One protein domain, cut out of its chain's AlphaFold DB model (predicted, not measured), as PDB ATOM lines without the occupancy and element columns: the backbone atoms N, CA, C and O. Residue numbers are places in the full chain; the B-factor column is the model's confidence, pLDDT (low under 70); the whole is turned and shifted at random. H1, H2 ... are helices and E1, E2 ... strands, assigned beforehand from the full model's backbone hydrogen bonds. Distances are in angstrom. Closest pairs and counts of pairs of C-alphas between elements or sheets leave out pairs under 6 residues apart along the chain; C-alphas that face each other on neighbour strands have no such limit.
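This is residues 10 to 50 and 218 to 242 of the 259 residues of the protein "Integrase_H2C2 domain-containing protein" of Dentipellis fragilis (UniProt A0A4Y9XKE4). A loose, elongated string of parts: H1 packs steeply on H2 at one end, H3 follows at a corner, and E1 passes by H3 at the other end, beside a long loop, residues 218 to 234. Residues 18 to 24 stick out. The printed part has 66 residues, under half in named elements, in the order H1, H2, H3, E1; the class is mixed, helices and strands. It is only just loose, close to extended, radius of gyration of the C-alphas 15.8 A, spanning 44 by 29 by 21 A.

H1, residues 10 to 16, begins at C-alpha 10 (229.901, 154.167, 181.802). H2, residues 25 to 34, measures 13.9 A; H3 is residues 37 to 42. E1, residues 235 to 240, measures 14.1 A and ends at C-alpha 240 (212.359, 163.439, 203.482).

H1 and H2 only just touch, with 3 pairs of C-alphas within 8 A, closest Tyr 13 and Ile 29 at 6.6 A; their tilt is steep, 60 degrees, opposite ways. H2 and H3 are close but not clearly touching, closest C-alphas Val 33 and Cys 39, 7.1 A. The closest C-alphas of H3 and E1, Ala 41 and Tyr 235, are 4.5 A apart. E1 pairs with no named strand. H1 is apart from H3. In H1, H2 and H3 every O i to N i+4 pair is within hydrogen-bond range.

The farthest C-alphas, Pro 23 and Pro 227, are 44.7 A apart. Residues 51 to 217 are not printed; C-alphas 50 and 218 are 14.8 A apart. Residues 46 to 50 have pLDDT under 70.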
ATOM      1  N   HIS A  10     229.150 154.598 182.984       89.38
ATOM      2  CA  HIS A  10     229.901 154.167 181.802       89.38
ATOM      3  C   HIS A  10     230.546 152.792 181.983       89.38
ATOM      4  O   HIS A  10     230.442 151.939 181.108       89.38
ATOM      5  N   LYS A  11     231.175 152.553 183.141       90.12
ATOM      6  CA  LYS A  11     231.858 151.284 183.398       90.12
ATOM      7  C   LYS A  11     230.867 150.140 183.614       90.12
ATOM      8  O   LYS A  11     231.120 149.028 183.172       90.12
ATOM      9  N   THR A  12     229.722 150.422 184.234       91.62
ATOM     10  CA  THR A  12     228.628 149.449 184.360       91.62
ATOM     11  C   THR A  12     228.071 149.085 182.988       91.62
ATOM     12  O   THR A  12     227.925 147.903 182.693       91.62
ATOM     13  N   TYR A  13     227.839 150.077 182.124       92.12
ATOM     14  CA  TYR A  13     227.413 149.848 180.746       92.12
ATOM     15  C   TYR A  13     228.405 148.966 179.984       92.12
ATOM     16  O   TYR A  13     228.005 147.937 179.454       92.12
ATOM     17  N   GLU A  14     229.697 149.303 180.022       92.25
ATOM     18  CA  GLU A  14     230.768 148.532 179.374       92.25
ATOM     19  C   GLU A  14     230.843 147.072 179.854       92.25
ATOM     20  O   GLU A  14     231.186 146.185 179.080       92.25
ATOM     21  N   LEU A  15     230.566 146.796 181.132       91.81
ATOM     22  CA  LEU A  15     230.610 145.433 181.669       91.81
ATOM     23  C   LEU A  15     229.381 144.612 181.275       91.81
ATOM     24  O   LEU A  15     229.504 143.420 180.998       91.81
ATOM     25  N   VAL A  16     228.204 145.239 181.259       91.06
ATOM     26  CA  VAL A  16     226.938 144.572 180.933       91.06
ATOM     27  C   VAL A  16     226.878 144.233 179.443       91.06
ATOM     28  O   VAL A  16     226.521 143.109 179.090       91.06
ATOM     29  N   THR A  17     227.300 145.164 178.582       92.25
ATOM     30  CA  THR A  17     227.254 145.014 177.118       92.25
ATOM     31  C   THR A  17     228.131 143.888 176.580       92.25
ATOM     32  O   THR A  17     227.918 143.442 175.458       92.25
ATOM     33  N   ARG A  18     229.106 143.398 177.360       92.56
ATOM     34  CA  ARG A  18     229.980 142.279 176.961       92.56
ATOM     35  C   ARG A  18     229.229 140.963 176.789       92.56
ATOM     36  O   ARG A  18     229.611 140.166 175.944       92.56
ATOM     37  N   ASN A  19     228.202 140.738 177.606       93.62
ATOM     38  CA  ASN A  19     227.502 139.451 177.677       93.62
ATOM     39  C   ASN A  19     226.001 139.570 177.392       93.62
ATOM     40  O   ASN A  19     225.348 138.555 177.167       93.62
ATOM     41  N   TYR A  20     225.443 140.782 177.427       92.94
ATOM     42  CA  TYR A  20     224.006 141.000 177.334       92.94
ATOM     43  C   TYR A  20     223.674 142.226 176.484       92.94
ATOM     44  O   TYR A  20     224.412 143.210 176.462       92.94
ATOM     45  N   TRP A  21     222.515 142.184 175.830       94.06
ATOM     46  CA  TRP A  21     221.950 143.321 175.110       94.06
ATOM     47  C   TRP A  21     220.423 143.285 175.170       94.06
ATOM     48  O   TRP A  21     219.820 142.226 175.007       94.06
ATOM     49  N   TRP A  22     219.806 144.448 175.394       95.38
ATOM     50  CA  TRP A  22     218.359 144.638 175.296       95.38
ATOM     51  C   TRP A  22     217.999 146.112 175.019       95.38
ATOM     52  O   TRP A  22     218.783 147.016 175.342       95.38
ATOM     53  N   PRO A  23     216.811 146.396 174.446       95.44
ATOM     54  CA  PRO A  23     216.330 147.764 174.250       95.44
ATOM     55  C   PRO A  23     216.197 148.523 175.581       95.44
ATOM     56  O   PRO A  23     215.650 148.002 176.546       95.44
ATOM     57  N   GLY A  24     216.693 149.762 175.647       92.88
ATOM     58  CA  GLY A  24     216.612 150.594 176.860       92.88
ATOM     59  C   GLY A  24     217.663 150.296 177.941       92.88
ATOM     60  O   GLY A  24     217.630 150.905 179.008       92.88
ATOM     61  N   MET A  25     218.640 149.424 177.671       93.25
ATOM     62  CA  MET A  25     219.691 149.042 178.625       93.25
ATOM     63  C   MET A  25     220.464 150.228 179.224       93.25
ATOM     64  O   MET A  25     220.768 150.221 180.414       93.25
ATOM     65  N   LEU A  26     220.759 151.262 178.432       92.19
ATOM     66  CA  LEU A  26     221.433 152.471 178.924       92.19
ATOM     67  C   LEU A  26     220.622 153.200 180.000       92.19
ATOM     68  O   LEU A  26     221.193 153.617 181.007       92.19
ATOM     69  N   VAL A  27     219.314 153.345 179.779       93.94
ATOM     70  CA  VAL A  27     218.398 154.010 180.715       93.94
ATOM     71  C   VAL A  27     218.298 153.182 181.989       93.94
ATOM     72  O   VAL A  27     218.571 153.691 183.068       93.94
ATOM     73  N   PHE A  28     218.086 151.870 181.855       93.50
ATOM     74  CA  PHE A  28     218.038 150.960 182.997       93.50
ATOM     75  C   PHE A  28     219.318 150.997 183.845       93.50
ATOM     76  O   PHE A  28     219.260 151.064 185.069       93.50
ATOM     77  N   ILE A  29     220.496 150.963 183.212       92.69
ATOM     78  CA  ILE A  29     221.779 151.009 183.927       92.69
ATOM     79  C   ILE A  29     221.980 152.361 184.607       92.69
ATOM     80  O   ILE A  29     222.519 152.411 185.714       92.69
ATOM     81  N   ARG A  30     221.559 153.455 183.963       91.75
ATOM     82  CA  ARG A  30     221.583 154.782 184.574       91.75
ATOM     83  C   ARG A  30     220.728 154.796 185.837       91.75
ATOM     84  O   ARG A  30     221.289 155.033 186.903       91.75
ATOM     85  N   ASP A  31     219.460 154.418 185.724       91.75
ATOM     86  CA  ASP A  31     218.495 154.420 186.826       91.75
ATOM     87  C   ASP A  31     218.919 153.479 187.961       91.75
ATOM     88  O   ASP A  31     218.801 153.817 189.137       91.75
ATOM     89  N   TYR A  32     219.502 152.324 187.632       91.31
ATOM     90  CA  TYR A  32     220.044 151.389 188.618       91.31
ATOM     91  C   TYR A  32     221.216 151.990 189.409       91.31
ATOM     92  O   TYR A  32     221.273 151.877 190.635       91.31
ATOM     93  N   VAL A  33     222.176 152.620 188.721       89.88
ATOM     94  CA  VAL A  33     223.326 153.257 189.383       89.88
ATOM     95  C   VAL A  33     222.877 154.492 190.168       89.88
ATOM     96  O   VAL A  33     223.386 154.722 191.266       89.88
ATOM     97  N   ASP A  34     221.907 155.250 189.653       86.94
ATOM     98  CA  ASP A  34     221.344 156.417 190.329       86.94
ATOM     99  C   ASP A  34     220.542 156.030 191.580       86.94
ATOM    100  O   ASP A  34     220.714 156.654 192.627       86.94
ATOM    101  N   GLY A  35     219.780 154.935 191.532       86.38
ATOM    102  CA  GLY A  35     219.057 154.373 192.677       86.38
ATOM    103  C   GLY A  35     219.931 153.617 193.687       86.38
ATOM    104  O   GLY A  35     219.458 153.236 194.758       86.38
ATOM    105  N   CYS A  36     221.214 153.384 193.395       87.88
ATOM    106  CA  CYS A  36     222.088 152.633 194.289       87.88
ATOM    107  C   CYS A  36     222.511 153.471 195.509       87.88
ATOM    108  O   CYS A  36     223.423 154.297 195.427       87.88
ATOM    109  N   ALA A  37     221.913 153.192 196.672       84.75
ATOM    110  CA  ALA A  37     222.192 153.895 197.929       84.75
ATOM    111  C   ALA A  37     223.690 153.937 198.295       84.75
ATOM    112  O   ALA A  37     224.205 154.985 198.675       84.75
ATOM    113  N   THR A  38     224.425 152.833 198.118       86.50
ATOM    114  CA  THR A  38     225.872 152.771 198.407       86.50
ATOM    115  C   THR A  38     226.686 153.701 197.504       86.50
ATOM    116  O   THR A  38     227.609 154.376 197.975       86.50
ATOM    117  N   CYS A  39     226.334 153.761 196.213       86.56
ATOM    118  CA  CYS A  39     226.962 154.674 195.261       86.56
ATOM    119  C   CYS A  39     226.680 156.122 195.662       86.56
ATOM    120  O   CYS A  39     227.619 156.902 195.798       86.56
ATOM    121  N   GLN A  40     225.415 156.471 195.919       85.81
ATOM    122  CA  GLN A  40     225.018 157.838 196.275       85.81
ATOM    123  C   GLN A  40     225.644 158.316 197.594       85.81
ATOM    124  O   GLN A  40     226.088 159.459 197.686       85.81
ATOM    125  N   ALA A  41     225.778 157.430 198.583       85.19
ATOM    126  CA  ALA A  41     226.385 157.743 199.876       85.19
ATOM    127  C   ALA A  41     227.900 158.031 199.804       85.19
ATOM    128  O   ALA A  41     228.450 158.715 200.673       85.19
ATOM    129  N   THR A  42     228.596 157.505 198.789       85.00
ATOM    130  CA  THR A  42     230.073 157.528 198.710       85.00
ATOM    131  C   THR A  42     230.606 158.416 197.584       85.00
ATOM    132  O   THR A  42     231.699 158.980 197.700       85.00
ATOM    133  N   LYS A  43     229.857 158.535 196.483       82.75
ATOM    134  CA  LYS A  43     230.259 159.247 195.265       82.75
ATOM    135  C   LYS A  43     230.502 160.723 195.565       82.75
ATOM    136  O   LYS A  43     229.648 161.407 196.117       82.75
ATOM    137  N   ASN A  44     231.667 161.234 195.171       77.75
ATOM    138  CA  ASN A  44     231.959 162.661 195.276       77.75
ATOM    139  C   ASN A  44     231.047 163.444 194.330       77.75
ATOM    140  O   ASN A  44     231.033 163.167 193.130       77.75
ATOM    141  N   ARG A  45     230.342 164.458 194.840       70.81
ATOM    142  CA  ARG A  45     229.709 165.461 193.980       70.81
ATOM    143  C   ARG A  45     230.776 166.446 193.515       70.81
ATOM    144  O   ARG A  45     231.283 167.235 194.306       70.81
ATOM    145  N   THR A  46     231.138 166.361 192.239       65.06
ATOM    146  CA  THR A  46     232.143 167.237 191.616       65.06
ATOM    147  C   THR A  46     231.609 168.649 191.385       65.06
ATOM    148  O   THR A  46     232.378 169.603 191.393       65.06
ATOM    149  N   HIS A  47     230.288 168.790 191.255       59.47
ATOM    150  CA  HIS A  47     229.605 170.076 191.172       59.47
ATOM    151  C   HIS A  47     228.908 170.354 192.502       59.47
ATOM    152  O   HIS A  47     228.076 169.564 192.958       59.47
ATOM    153  N   ARG A  48     229.279 171.461 193.152       56.53
ATOM    154  CA  ARG A  48     228.511 171.970 194.289       56.53
ATOM    155  C   ARG A  48     227.236 172.596 193.723       56.53
ATOM    156  O   ARG A  48     227.360 173.379 192.783       56.53
ATOM    157  N   PRO A  49     226.045 172.266 194.253       57.94
ATOM    158  CA  PRO A  49     224.853 173.015 193.893       57.94
ATOM    159  C   PRO A  49     225.115 174.478 194.238       57.94
ATOM    160  O   PRO A  49     225.573 174.781 195.344       57.94
ATOM    161  N   HIS A  50     224.900 175.359 193.266       55.41
ATOM    162  CA  HIS A  50     224.981 176.782 193.520       55.41
ATOM    163  C   HIS A  50     223.846 177.134 194.478       55.41
ATOM    164  O   HIS A  50     222.674 176.890 194.191       55.41
ATOM    165  N   ASP A 218     225.075 166.197 203.614       80.25
ATOM    166  CA  ASP A 218     226.545 166.133 203.700       80.25
ATOM    167  C   ASP A 218     226.960 165.762 205.137       80.25
ATOM    168  O   ASP A 218     226.630 166.448 206.105       80.25
ATOM    169  N   GLY A 219     227.680 164.650 205.277       76.88
ATOM    170  CA  GLY A 219     228.096 164.078 206.554       76.88
ATOM    171  C   GLY A 219     229.302 164.759 207.204       76.88
ATOM    172  O   GLY A 219     229.658 164.376 208.314       76.88
ATOM    173  N   LYS A 220     229.944 165.755 206.568       72.88
ATOM    174  CA  LYS A 220     231.166 166.409 207.095       72.88
ATOM    175  C   LYS A 220     231.045 166.914 208.532       72.88
ATOM    176  O   LYS A 220     231.974 166.736 209.311       72.88
ATOM    177  N   ASN A 221     229.909 167.524 208.866       72.31
ATOM    178  CA  ASN A 221     229.662 168.129 210.180       72.31
ATOM    179  C   ASN A 221     228.701 167.296 211.040       72.31
ATOM    180  O   ASN A 221     228.216 167.767 212.067       72.31
ATOM    181  N   VAL A 222     228.415 166.056 210.635       77.00
ATOM    182  CA  VAL A 222     227.525 165.154 211.368       77.00
ATOM    183  C   VAL A 222     228.366 164.114 212.092       77.00
ATOM    184  O   VAL A 222     229.115 163.350 211.482       77.00
ATOM    185  N   ARG A 223     228.237 164.055 213.422       72.06
ATOM    186  CA  ARG A 223     228.885 163.006 214.215       72.06
ATOM    187  C   ARG A 223     228.215 161.670 213.907       72.06
ATOM    188  O   ARG A 223     227.057 161.456 214.253       72.06
ATOM    189  N   THR A 224     228.947 160.776 213.251       76.62
ATOM    190  CA  THR A 224     228.477 159.418 212.961       76.62
ATOM    191  C   THR A 224     228.970 158.445 214.027       76.62
ATOM    192  O   THR A 224     230.010 158.655 214.646       76.62
ATOM    193  N   THR A 225     228.247 157.342 214.225       77.50
ATOM    194  CA  THR A 225     228.648 156.241 215.120       77.50
ATOM    195  C   THR A 225     229.805 155.404 214.563       77.50
ATOM    196  O   THR A 225     230.256 154.461 215.213       77.50
ATOM    197  N   ARG A 226     230.305 155.715 213.356       75.44
ATOM    198  CA  ARG A 226     231.415 154.976 212.747       75.44
ATOM    199  C   ARG A 226     232.741 155.307 213.440       75.44
ATOM    200  O   ARG A 226     233.044 156.476 213.659       75.44
ATOM    201  N   PRO A 227     233.609 154.304 213.659       74.56
ATOM    202  CA  PRO A 227     234.865 154.485 214.388       74.56
ATOM    203  C   PRO A 227     235.918 155.302 213.622       74.56
ATOM    204  O   PRO A 227     236.878 155.786 214.220       74.56
ATOM    205  N   LYS A 228     235.791 155.440 212.292       78.06
ATOM    206  CA  LYS A 228     236.747 156.162 211.436       78.06
ATOM    207  C   LYS A 228     236.026 157.028 210.406       78.06
ATOM    208  O   LYS A 228     235.370 156.503 209.507       78.06
ATOM    209  N   ALA A 229     236.252 158.340 210.469       74.44
ATOM    210  CA  ALA A 229     235.674 159.319 209.545       74.44
ATOM    211  C   ALA A 229     236.078 159.079 208.077       74.44
ATOM    212  O   ALA A 229     235.256 159.220 207.179       74.44
ATOM    213  N   LYS A 230     237.317 158.631 207.822       74.38
ATOM    214  CA  LYS A 230     237.827 158.368 206.459       74.38
ATOM    215  C   LYS A 230     237.032 157.300 205.701       74.38
ATOM    216  O   LYS A 230     236.973 157.342 204.477       74.38
ATOM    217  N   LEU A 231     236.456 156.342 206.425       79.56
ATOM    218  CA  LEU A 231     235.650 155.266 205.851       79.56
ATOM    219  C   LEU A 231     234.152 155.534 205.997       79.56
ATOM    220  O   LEU A 231     233.359 154.690 205.599       79.56
ATOM    221  N   ALA A 232     233.735 156.642 206.611       80.75
ATOM    222  CA  ALA A 232     232.323 156.951 206.765       80.75
ATOM    223  C   ALA A 232     231.690 157.349 205.424       80.75
ATOM    224  O   ALA A 232     232.369 157.829 204.514       80.75
ATOM    225  N   ALA A 233     230.380 157.125 205.310       82.75
ATOM    226  CA  ALA A 233     229.609 157.639 204.188       82.75
ATOM    227  C   ALA A 233     229.747 159.165 204.141       82.75
ATOM    228  O   ALA A 233     229.673 159.831 205.175       82.75
ATOM    229  N   LYS A 234     229.958 159.709 202.942       82.81
ATOM    230  CA  LYS A 234     230.065 161.158 202.740       82.81
ATOM    231  C   LYS A 234     228.702 161.819 202.781       82.81
ATOM    232  O   LYS A 234     228.601 162.952 203.236       82.81
ATOM    233  N   TYR A 235     227.679 161.102 202.331       86.31
ATOM    234  CA  TYR A 235     226.303 161.556 202.356       86.31
ATOM    235  C   TYR A 235     225.430 160.595 203.162       86.31
ATOM    236  O   TYR A 235     225.532 159.377 203.012       86.31
ATOM    237  N   LEU A 236     224.579 161.153 204.019       83.75
ATOM    238  CA  LEU A 236     223.629 160.433 204.865       83.75
ATOM    239  C   LEU A 236     222.219 160.590 204.288       83.75
ATOM    240  O   LEU A 236     221.864 161.677 203.836       83.75
ATOM    241  N   GLY A 237     221.410 159.533 204.318       79.19
ATOM    242  CA  GLY A 237     220.034 159.569 203.819       79.19
ATOM    243  C   GLY A 237     219.640 158.295 203.067       79.19
ATOM    244  O   GLY A 237     220.280 157.259 203.277       79.19
ATOM    245  N   PRO A 238     218.612 158.362 202.194       80.75
ATOM    246  CA  PRO A 238     217.813 159.549 201.847       80.75
ATOM    247  C   PRO A 238     216.854 159.974 202.973       80.75
ATOM    248  O   PRO A 238     216.238 159.125 203.608       80.75
ATOM    249  N   PHE A 239     216.723 161.281 203.203       83.25
ATOM    250  CA  PHE A 239     215.787 161.876 204.165       83.25
ATOM    251  C   PHE A 239     214.697 162.661 203.442       83.25
ATOM    252  O   PHE A 239     214.966 163.270 202.411       83.25
ATOM    253  N   GLU A 240     213.493 162.674 204.004       83.25
ATOM    254  CA  GLU A 240     212.359 163.439 203.482       83.25
ATOM    255  C   GLU A 240     212.311 164.835 204.120       83.25
ATOM    256  O   GLU A 240     212.561 164.996 205.319       83.25
ATOM    257  N   ILE A 241     212.022 165.860 203.316       80.12
ATOM    258  CA  ILE A 241     211.906 167.245 203.792       80.12
ATOM    259  C   ILE A 241     210.521 167.469 204.405       80.12
ATOM    260  O   ILE A 241     209.521 167.497 203.695       80.12
ATOM    261  N   THR A 242     210.464 167.699 205.717       74.94
ATOM    262  CA  THR A 242     209.201 167.876 206.454       74.94
ATOM    263  C   THR A 242     208.701 169.324 206.491       74.94
ATOM    264  O   THR A 242     207.490 169.554 206.465       74.94
TER     265      THR A 242